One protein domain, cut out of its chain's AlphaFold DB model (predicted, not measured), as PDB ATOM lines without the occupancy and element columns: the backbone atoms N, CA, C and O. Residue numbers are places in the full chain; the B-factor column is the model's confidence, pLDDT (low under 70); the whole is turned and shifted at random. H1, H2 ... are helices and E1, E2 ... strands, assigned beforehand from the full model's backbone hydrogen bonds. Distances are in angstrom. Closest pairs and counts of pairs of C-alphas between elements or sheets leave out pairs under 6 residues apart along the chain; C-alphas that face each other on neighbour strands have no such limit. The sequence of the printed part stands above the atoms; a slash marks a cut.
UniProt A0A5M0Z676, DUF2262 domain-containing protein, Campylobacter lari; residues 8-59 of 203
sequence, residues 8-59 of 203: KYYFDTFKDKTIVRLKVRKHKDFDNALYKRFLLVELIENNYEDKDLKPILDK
ATOM      1  N   LYS A   8      -4.191 -37.171  51.412       78.12
ATOM      2  CA  LYS A   8      -5.285 -38.133  51.588       78.12
ATOM      3  C   LYS A   8      -6.517 -37.818  50.734       78.12
ATOM      4  O   LYS A   8      -7.014 -38.710  50.063       78.12
ATOM      5  N   TYR A   9      -6.956 -36.557  50.682       80.56
ATOM      6  CA  TYR A   9      -8.080 -36.160  49.825       80.56
ATOM      7  C   TYR A   9      -7.833 -36.530  48.360       80.56
ATOM      8  O   TYR A   9      -8.739 -37.029  47.701       80.56
ATOM      9  N   TYR A  10      -6.618 -36.322  47.848       77.75
ATOM     10  CA  TYR A  10      -6.301 -36.645  46.458       77.75
ATOM     11  C   TYR A  10      -6.223 -38.152  46.207       77.75
ATOM     12  O   TYR A  10      -6.716 -38.590  45.174       77.75
ATOM     13  N   PHE A  11      -5.685 -38.932  47.148       78.19
ATOM     14  CA  PHE A  11      -5.700 -40.397  47.068       78.19
ATOM     15  C   PHE A  11      -7.124 -40.971  47.118       78.19
ATOM     16  O   PHE A  11      -7.442 -41.887  46.370       78.19
ATOM     17  N   ASP A  12      -8.006 -40.389  47.933       82.06
ATOM     18  CA  ASP A  12      -9.415 -40.799  48.006       82.06
ATOM     19  C   ASP A  12     -10.210 -40.366  46.756       82.06
ATOM     20  O   ASP A  12     -11.214 -40.980  46.384       82.06
ATOM     21  N   THR A  13      -9.773 -39.281  46.110       83.44
ATOM     22  CA  THR A  13     -10.461 -38.668  44.971       83.44
ATOM     23  C   THR A  13     -10.081 -39.319  43.643       83.44
ATOM     24  O   THR A  13     -10.973 -39.664  42.864       83.44
ATOM     25  N   PHE A  14      -8.783 -39.476  43.370       86.62
ATOM     26  CA  PHE A  14      -8.283 -40.055  42.127       86.62
ATOM     27  C   PHE A  14      -8.249 -41.569  42.236       86.62
ATOM     28  O   PHE A  14      -7.433 -42.136  42.954       86.62
ATOM     29  N   LYS A  15      -9.137 -42.223  41.492       85.38
ATOM     30  CA  LYS A  15      -9.181 -43.680  41.424       85.38
ATOM     31  C   LYS A  15      -8.393 -44.164  40.220       85.38
ATOM     32  O   LYS A  15      -8.534 -43.613  39.126       85.38
ATOM     33  N   ASP A  16      -7.624 -45.225  40.411       86.56
ATOM     34  CA  ASP A  16      -6.902 -45.873  39.325       86.56
ATOM     35  C   ASP A  16      -7.833 -46.261  38.179       86.56
ATOM     36  O   ASP A  16      -8.987 -46.646  38.386       86.56
ATOM     37  N   LYS A  17      -7.300 -46.191  36.954       88.56
ATOM     38  CA  LYS A  17      -7.995 -46.630  35.734       88.56
ATOM     39  C   LYS A  17      -9.331 -45.893  35.516       88.56
ATOM     40  O   LYS A  17     -10.284 -46.479  35.009       88.56
ATOM     41  N   THR A  18      -9.396 -44.607  35.869       91.38
ATOM     42  CA  THR A  18     -10.534 -43.717  35.579       91.38
ATOM     43  C   THR A  18     -10.122 -42.556  34.676       91.38
ATOM     44  O   THR A  18      -8.938 -42.260  34.514       91.38
ATOM     45  N   ILE A  19     -11.107 -41.906  34.052       94.06
ATOM     46  CA  ILE A  19     -10.901 -40.697  33.248       94.06
ATOM     47  C   ILE A  19     -11.491 -39.520  34.018       94.06
ATOM     48  O   ILE A  19     -12.666 -39.519  34.386       94.06
ATOM     49  N   VAL A  20     -10.662 -38.502  34.231       93.69
ATOM     50  CA  VAL A  20     -11.016 -37.300  34.986       93.69
ATOM     51  C   VAL A  20     -10.773 -36.054  34.149       93.69
ATOM     52  O   VAL A  20      -9.831 -35.984  33.356       93.69
ATOM     53  N   ARG A  21     -11.601 -35.031  34.352       94.44
ATOM     54  CA  ARG A  21     -11.398 -33.708  33.766       94.44
ATOM     55  C   ARG A  21     -10.799 -32.779  34.808       94.44
ATOM     56  O   ARG A  21     -11.384 -32.558  35.864       94.44
ATOM     57  N   LEU A  22      -9.641 -32.203  34.494       94.38
ATOM     58  CA  LEU A  22      -8.883 -31.357  35.412       94.38
ATOM     59  C   LEU A  22      -8.757 -29.935  34.888       94.38
ATOM     60  O   LEU A  22      -8.508 -29.708  33.703       94.38
ATOM     61  N   LYS A  23      -8.824 -28.973  35.804       95.19
ATOM     62  CA  LYS A  23      -8.294 -27.632  35.590       95.19
ATOM     63  C   LYS A  23      -6.868 -27.606  36.101       95.19
ATOM     64  O   LYS A  23      -6.602 -27.900  37.267       95.19
ATOM     65  N   VAL A  24      -5.952 -27.203  35.236       95.25
ATOM     66  CA  VAL A  24      -4.535 -27.106  35.571       95.25
ATOM     67  C   VAL A  24      -3.974 -25.755  35.153       95.25
ATOM     68  O   VAL A  24      -4.509 -25.088  34.268       95.25
ATOM     69  N   ARG A  25      -2.868 -25.351  35.775       95.50
ATOM     70  CA  ARG A  25      -2.062 -24.204  35.343       95.50
ATOM     71  C   ARG A  25      -0.647 -24.651  35.014       95.50
ATOM     72  O   ARG A  25      -0.135 -25.595  35.610       95.50
ATOM     73  N   LYS A  26       0.004 -23.965  34.079       96.50
ATOM     74  CA  LYS A  26       1.414 -24.215  33.763       96.50
ATOM     75  C   LYS A  26       2.282 -23.959  35.000       96.50
ATOM     76  O   LYS A  26       2.073 -22.977  35.713       96.50
ATOM     77  N   HIS A  27       3.260 -24.827  35.248       94.81
ATOM     78  CA  HIS A  27       4.343 -24.513  36.175       94.81
ATOM     79  C   HIS A  27       5.169 -23.329  35.634       94.81
ATOM     80  O   HIS A  27       5.235 -23.135  34.422       94.81
ATOM     81  N   LYS A  28       5.835 -22.563  36.511       93.38
ATOM     82  CA  LYS A  28       6.632 -21.380  36.113       93.38
ATOM     83  C   LYS A  28       7.661 -21.675  35.010       93.38
ATOM     84  O   LYS A  28       7.852 -20.862  34.118       93.38
ATOM     85  N   ASP A  29       8.243 -22.873  35.032       92.50
ATOM     86  CA  ASP A  29       9.286 -23.296  34.089       92.50
ATOM     87  C   ASP A  29       8.730 -24.098  32.897       92.50
ATOM     88  O   ASP A  29       9.488 -24.783  32.222       92.50
ATOM     89  N   PHE A  30       7.414 -24.094  32.653       92.31
ATOM     90  CA  PHE A  30       6.765 -24.980  31.675       92.31
ATOM     91  C   PHE A  30       7.411 -24.953  30.282       92.31
ATOM     92  O   PHE A  30       7.607 -26.003  29.669       92.31
ATOM     93  N   ASP A  31       7.756 -23.772  29.775       91.75
ATOM     94  CA  ASP A  31       8.291 -23.633  28.419       91.75
ATOM     95  C   ASP A  31       9.757 -24.095  28.320       91.75
ATOM     96  O   ASP A  31      10.116 -24.728  27.329       91.75
ATOM     97  N   ASN A  32      10.547 -23.916  29.387       92.00
ATOM     98  CA  ASN A  32      11.991 -24.199  29.417       92.00
ATOM     99  C   ASN A  32      12.363 -25.537  30.083       92.00
ATOM    100  O   ASN A  32      13.517 -25.955  30.029       92.00
ATOM    101  N   ALA A  33      11.418 -26.205  30.745       88.25
ATOM    102  CA  ALA A  33      11.673 -27.470  31.420       88.25
ATOM    103  C   ALA A  33      11.759 -28.638  30.428       88.25
ATOM    104  O   ALA A  33      10.976 -28.718  29.476       88.25
ATOM    105  N   LEU A  34      12.655 -29.586  30.737       89.56
ATOM    106  CA  LEU A  34      12.778 -30.876  30.049       89.56
ATOM    107  C   LEU A  34      11.437 -31.630  30.013       89.56
ATOM    108  O   LEU A  34      11.089 -32.236  29.007       89.56
ATOM    109  N   TYR A  35      10.657 -31.519  31.093       89.25
ATOM    110  CA  TYR A  35       9.314 -32.077  31.201       89.25
ATOM    111  C   TYR A  35       8.275 -30.971  31.370       89.25
ATOM    112  O   TYR A  35       8.415 -30.073  32.209       89.25
ATOM    113  N   LYS A  36       7.196 -31.060  30.591       91.69
ATOM    114  CA  LYS A  36       6.052 -30.149  30.678       91.69
ATOM    115  C   LYS A  36       5.262 -30.449  31.947       91.69
ATOM    116  O   LYS A  36       4.608 -31.479  32.054       91.69
ATOM    117  N   ARG A  37       5.352 -29.549  32.928       91.94
ATOM    118  CA  ARG A  37       4.746 -29.718  34.256       91.94
ATOM    119  C   ARG A  37       3.540 -28.813  34.438       91.94
ATOM    120  O   ARG A  37       3.635 -27.594  34.285       91.94
ATOM    121  N   PHE A  38       2.429 -29.408  34.836       93.88
ATOM    122  CA  PHE A  38       1.212 -28.703  35.206       93.88
ATOM    123  C   PHE A  38       0.990 -28.794  36.716       93.88
ATOM    124  O   PHE A  38       1.375 -29.770  37.351       93.88
ATOM    125  N   LEU A  39       0.375 -27.765  37.286       92.25
ATOM    126  CA  LEU A  39      -0.087 -27.742  38.668       92.25
ATOM    127  C   LEU A  39      -1.606 -27.899  38.667       92.25
ATOM    128  O   LEU A  39      -2.297 -27.141  37.976       92.25
ATOM    129  N   LEU A  40      -2.109 -28.858  39.444       91.50
ATOM    130  CA  LEU A  40      -3.541 -29.057  39.644       91.50
ATOM    131  C   LEU A  40      -4.156 -27.811  40.295       91.50
ATOM    132  O   LEU A  40      -3.634 -27.297  41.284       91.50
ATOM    133  N   VAL A  41      -5.241 -27.309  39.707       93.06
ATOM    134  CA  VAL A  41      -6.034 -26.192  40.241       93.06
ATOM    135  C   VAL A  41      -7.357 -26.710  40.789       93.06
ATOM    136  O   VAL A  41      -7.754 -26.319  41.878       93.06
ATOM    137  N   GLU A  42      -8.035 -27.578  40.037       90.62
ATOM    138  CA  GLU A  42      -9.378 -28.056  40.369       90.62
ATOM    139  C   GLU A  42      -9.652 -29.396  39.673       90.62
ATOM    140  O   GLU A  42      -9.264 -29.588  38.516       90.62
ATOM    141  N   LEU A  43     -10.338 -30.312  40.358       90.31
ATOM    142  CA  LEU A  43     -10.979 -31.466  39.728       90.31
ATOM    143  C   LEU A  43     -12.358 -31.026  39.235       90.31
ATOM    144  O   LEU A  43     -13.228 -30.729  40.047       90.31
ATOM    145  N   ILE A  44     -12.543 -30.982  37.918       92.88
ATOM    146  CA  ILE A  44     -13.809 -30.566  37.306       92.88
ATOM    147  C   ILE A  44     -14.810 -31.725  37.344       92.88
ATOM    148  O   ILE A  44     -15.973 -31.523  37.675       92.88
ATOM    149  N   GLU A  45     -14.366 -32.938  37.001       91.12
ATOM    150  CA  GLU A  45     -15.246 -34.103  36.876       91.12
ATOM    151  C   GLU A  45     -14.472 -35.415  37.075       91.12
ATOM    152  O   GLU A  45     -13.435 -35.612  36.445       91.12
ATOM    153  N   ASN A  46     -14.967 -36.309  37.944       82.44
ATOM    154  CA  ASN A  46     -14.255 -37.532  38.356       82.44
ATOM    155  C   ASN A  46     -14.589 -38.789  37.521       82.44
ATOM    156  O   ASN A  46     -13.876 -39.780  37.593       82.44
ATOM    157  N   ASN A  47     -15.673 -38.759  36.740       82.94
ATOM    158  CA  ASN A  47     -16.129 -39.867  35.887       82.94
ATOM    159  C   ASN A  47     -16.401 -39.351  34.473       82.94
ATOM    160  O   ASN A  47     -17.478 -39.552  33.916       82.94
ATOM    161  N   TYR A  48     -15.451 -38.596  33.935       91.31
ATOM    162  CA  TYR A  48     -15.637 -37.941  32.653       91.31
ATOM    163  C   TYR A  48     -15.616 -38.979  31.526       91.31
ATOM    164  O   TYR A  48     -14.636 -39.700  31.338       91.31
ATOM    165  N   GLU A  49     -16.696 -39.050  30.755       88.69
ATOM    166  CA  GLU A  49     -16.807 -39.955  29.612       88.69
ATOM    167  C   GLU A  49     -16.185 -39.328  28.361       88.69
ATOM    168  O   GLU A  49     -16.864 -38.797  27.479       88.69
ATOM    169  N   ASP A  50     -14.858 -39.379  28.285       94.62
ATOM    170  CA  ASP A  50     -14.143 -38.925  27.100       94.62
ATOM    171  C   ASP A  50     -14.179 -39.985  25.989       94.62
ATOM    172  O   ASP A  50     -13.709 -41.110  26.167       94.62
ATOM    173  N   LYS A  51     -14.722 -39.624  24.821       94.69
ATOM    174  CA  LYS A  51     -14.892 -40.552  23.689       94.69
ATOM    175  C   LYS A  51     -13.570 -41.044  23.100       94.69
ATOM    176  O   LYS A  51     -13.552 -42.139  22.542       94.69
ATOM    177  N   ASP A  52     -12.497 -40.271  23.234       95.56
ATOM    178  CA  ASP A  52     -11.196 -40.600  22.657       95.56
ATOM    179  C   ASP A  52     -10.343 -41.397  23.653       95.56
ATOM    180  O   ASP A  52      -9.667 -42.356  23.273       95.56
ATOM    181  N   LEU A  53     -10.414 -41.060  24.945       95.69
ATOM    182  CA  LEU A  53      -9.682 -41.788  25.987       95.69
ATOM    183  C   LEU A  53     -10.368 -43.092  26.400       95.69
ATOM    184  O   LEU A  53      -9.677 -44.023  26.814       95.69
ATOM    185  N   LYS A  54     -11.696 -43.207  26.273       94.31
ATOM    186  CA  LYS A  54     -12.430 -44.412  26.689       94.31
ATOM    187  C   LYS A  54     -11.957 -45.684  25.967       94.31
ATOM    188  O   LYS A  54     -11.641 -46.640  26.673       94.31
ATOM    189  N   PRO A  55     -11.794 -45.726  24.627       95.75
ATOM    190  CA  PRO A  55     -11.250 -46.903  23.945       95.75
ATOM    191  C   PRO A  55      -9.812 -47.243  24.362       95.75
ATOM    192  O   PRO A  55      -9.438 -48.416  24.416       95.75
ATOM    193  N   ILE A  56      -8.996 -46.226  24.666       94.88
ATOM    194  CA  ILE A  56      -7.617 -46.411  25.137       94.88
ATOM    195  C   ILE A  56      -7.629 -47.052  26.522       94.88
ATOM    196  O   ILE A  56      -6.935 -48.046  26.735       94.88
ATOM    197  N   LEU A  57      -8.449 -46.527  27.438       93.81
ATOM    198  CA  LEU A  57      -8.617 -47.085  28.772       93.81
ATOM    199  C   LEU A  57      -9.170 -48.511  28.701       93.81
ATOM    200  O   LEU A  57      -8.611 -49.397  29.334       93.81
ATOM    201  N   ASP A  58     -10.189 -48.764  27.879       94.50
ATOM    202  CA  ASP A  58     -10.798 -50.091  27.722       94.50
ATOM    203  C   ASP A  58      -9.793 -51.142  27.250       94.50
ATOM    204  O   ASP A  58      -9.799 -52.272  27.741       94.50
ATOM    205  N   LYS A  59      -8.889 -50.759  26.340       93.50
ATOM    206  CA  LYS A  59      -7.761 -51.600  25.925       93.50
ATOM    207  C   LYS A  59      -6.717 -51.734  27.036       93.50
ATOM    208  O   LYS A  59      -6.174 -52.819  27.242       93.50
TER     209      LYS A  59
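What this domain is: This is residues 8 to 59 of the 203 residues of the protein "DUF2262 domain-containing protein" of Campylobacter lari (UniProt A0A5M0Z676). A two-stranded antiparallel hairpin, E1 and E2, forms a curved ribbon with a long loop of residues 27 to 37 joining the strands on one side, and on the opposite side short links lead to two short helices, H1 and H2, placed well away from each other. The ribbon is not straight: E2 bends by 71 degrees at residue 41. The printed part has 52 residues with two named helices and two named strands, in the order H1, E1, E2, H2, and its class is mixed, helices and strands. The whole is loose, with a radius of gyration of the C-alphas of 13.3 A and spans of 34 by 26 by 16 A.

How they stand to each other: The sheet has the order E1, residues 21 to 26, then E2, residues 38 to 45, and the two are antiparallel, with 159 degrees between their directions. They form a hairpin. C-alphas that face each other include those of Val 24 and Leu 40, 4.6 A apart, and of Arg 21 and Glu 45, 5.0 A apart. Across the pair, N 23 and O 42 are 2.8 A apart and N 39 and O 25 are 2.8 A apart, both within hydrogen-bond range. H1, residues 8 to 13, is apart from E2. H2, residues 53 to 59, is apart from E1. H1 and H2 are apart from each other. In H1 and H2 every O i to N i+4 pair is within hydrogen-bond range.

Where its parts are: E2 is the longest strand, with 8 residues, and measures 17.4 A from C-alpha 38 to C-alpha 45, the latter at (-15.246, -34.103, 36.876). E1 measures 15.9 A and begins with C-alpha 21 at (-11.398, -33.708, 33.766). H1 measures 8.4 A, and C-alpha 8 is at (-5.285, -38.133, 51.588). H2, the longest helix with 7 residues, measures 10.0 A and ends with C-alpha 59 at (-7.761, -51.600, 25.925).

The domain as a whole: The two C-alphas farthest apart are those of Lys 28 and Lys 59, at 35.0 A, and the first and last printed C-alphas, of Lys 8 and Lys 59, are 29.1 A apart. The link from E1 to E2 is long, with 11 residues. The links from H1 to E1 and from E2 to H2 are short, with 7 residues each. The printed part has no cut. The mean pLDDT of the printed part is 90.6, no printed residue is under 70, and the mean for H1 is 80.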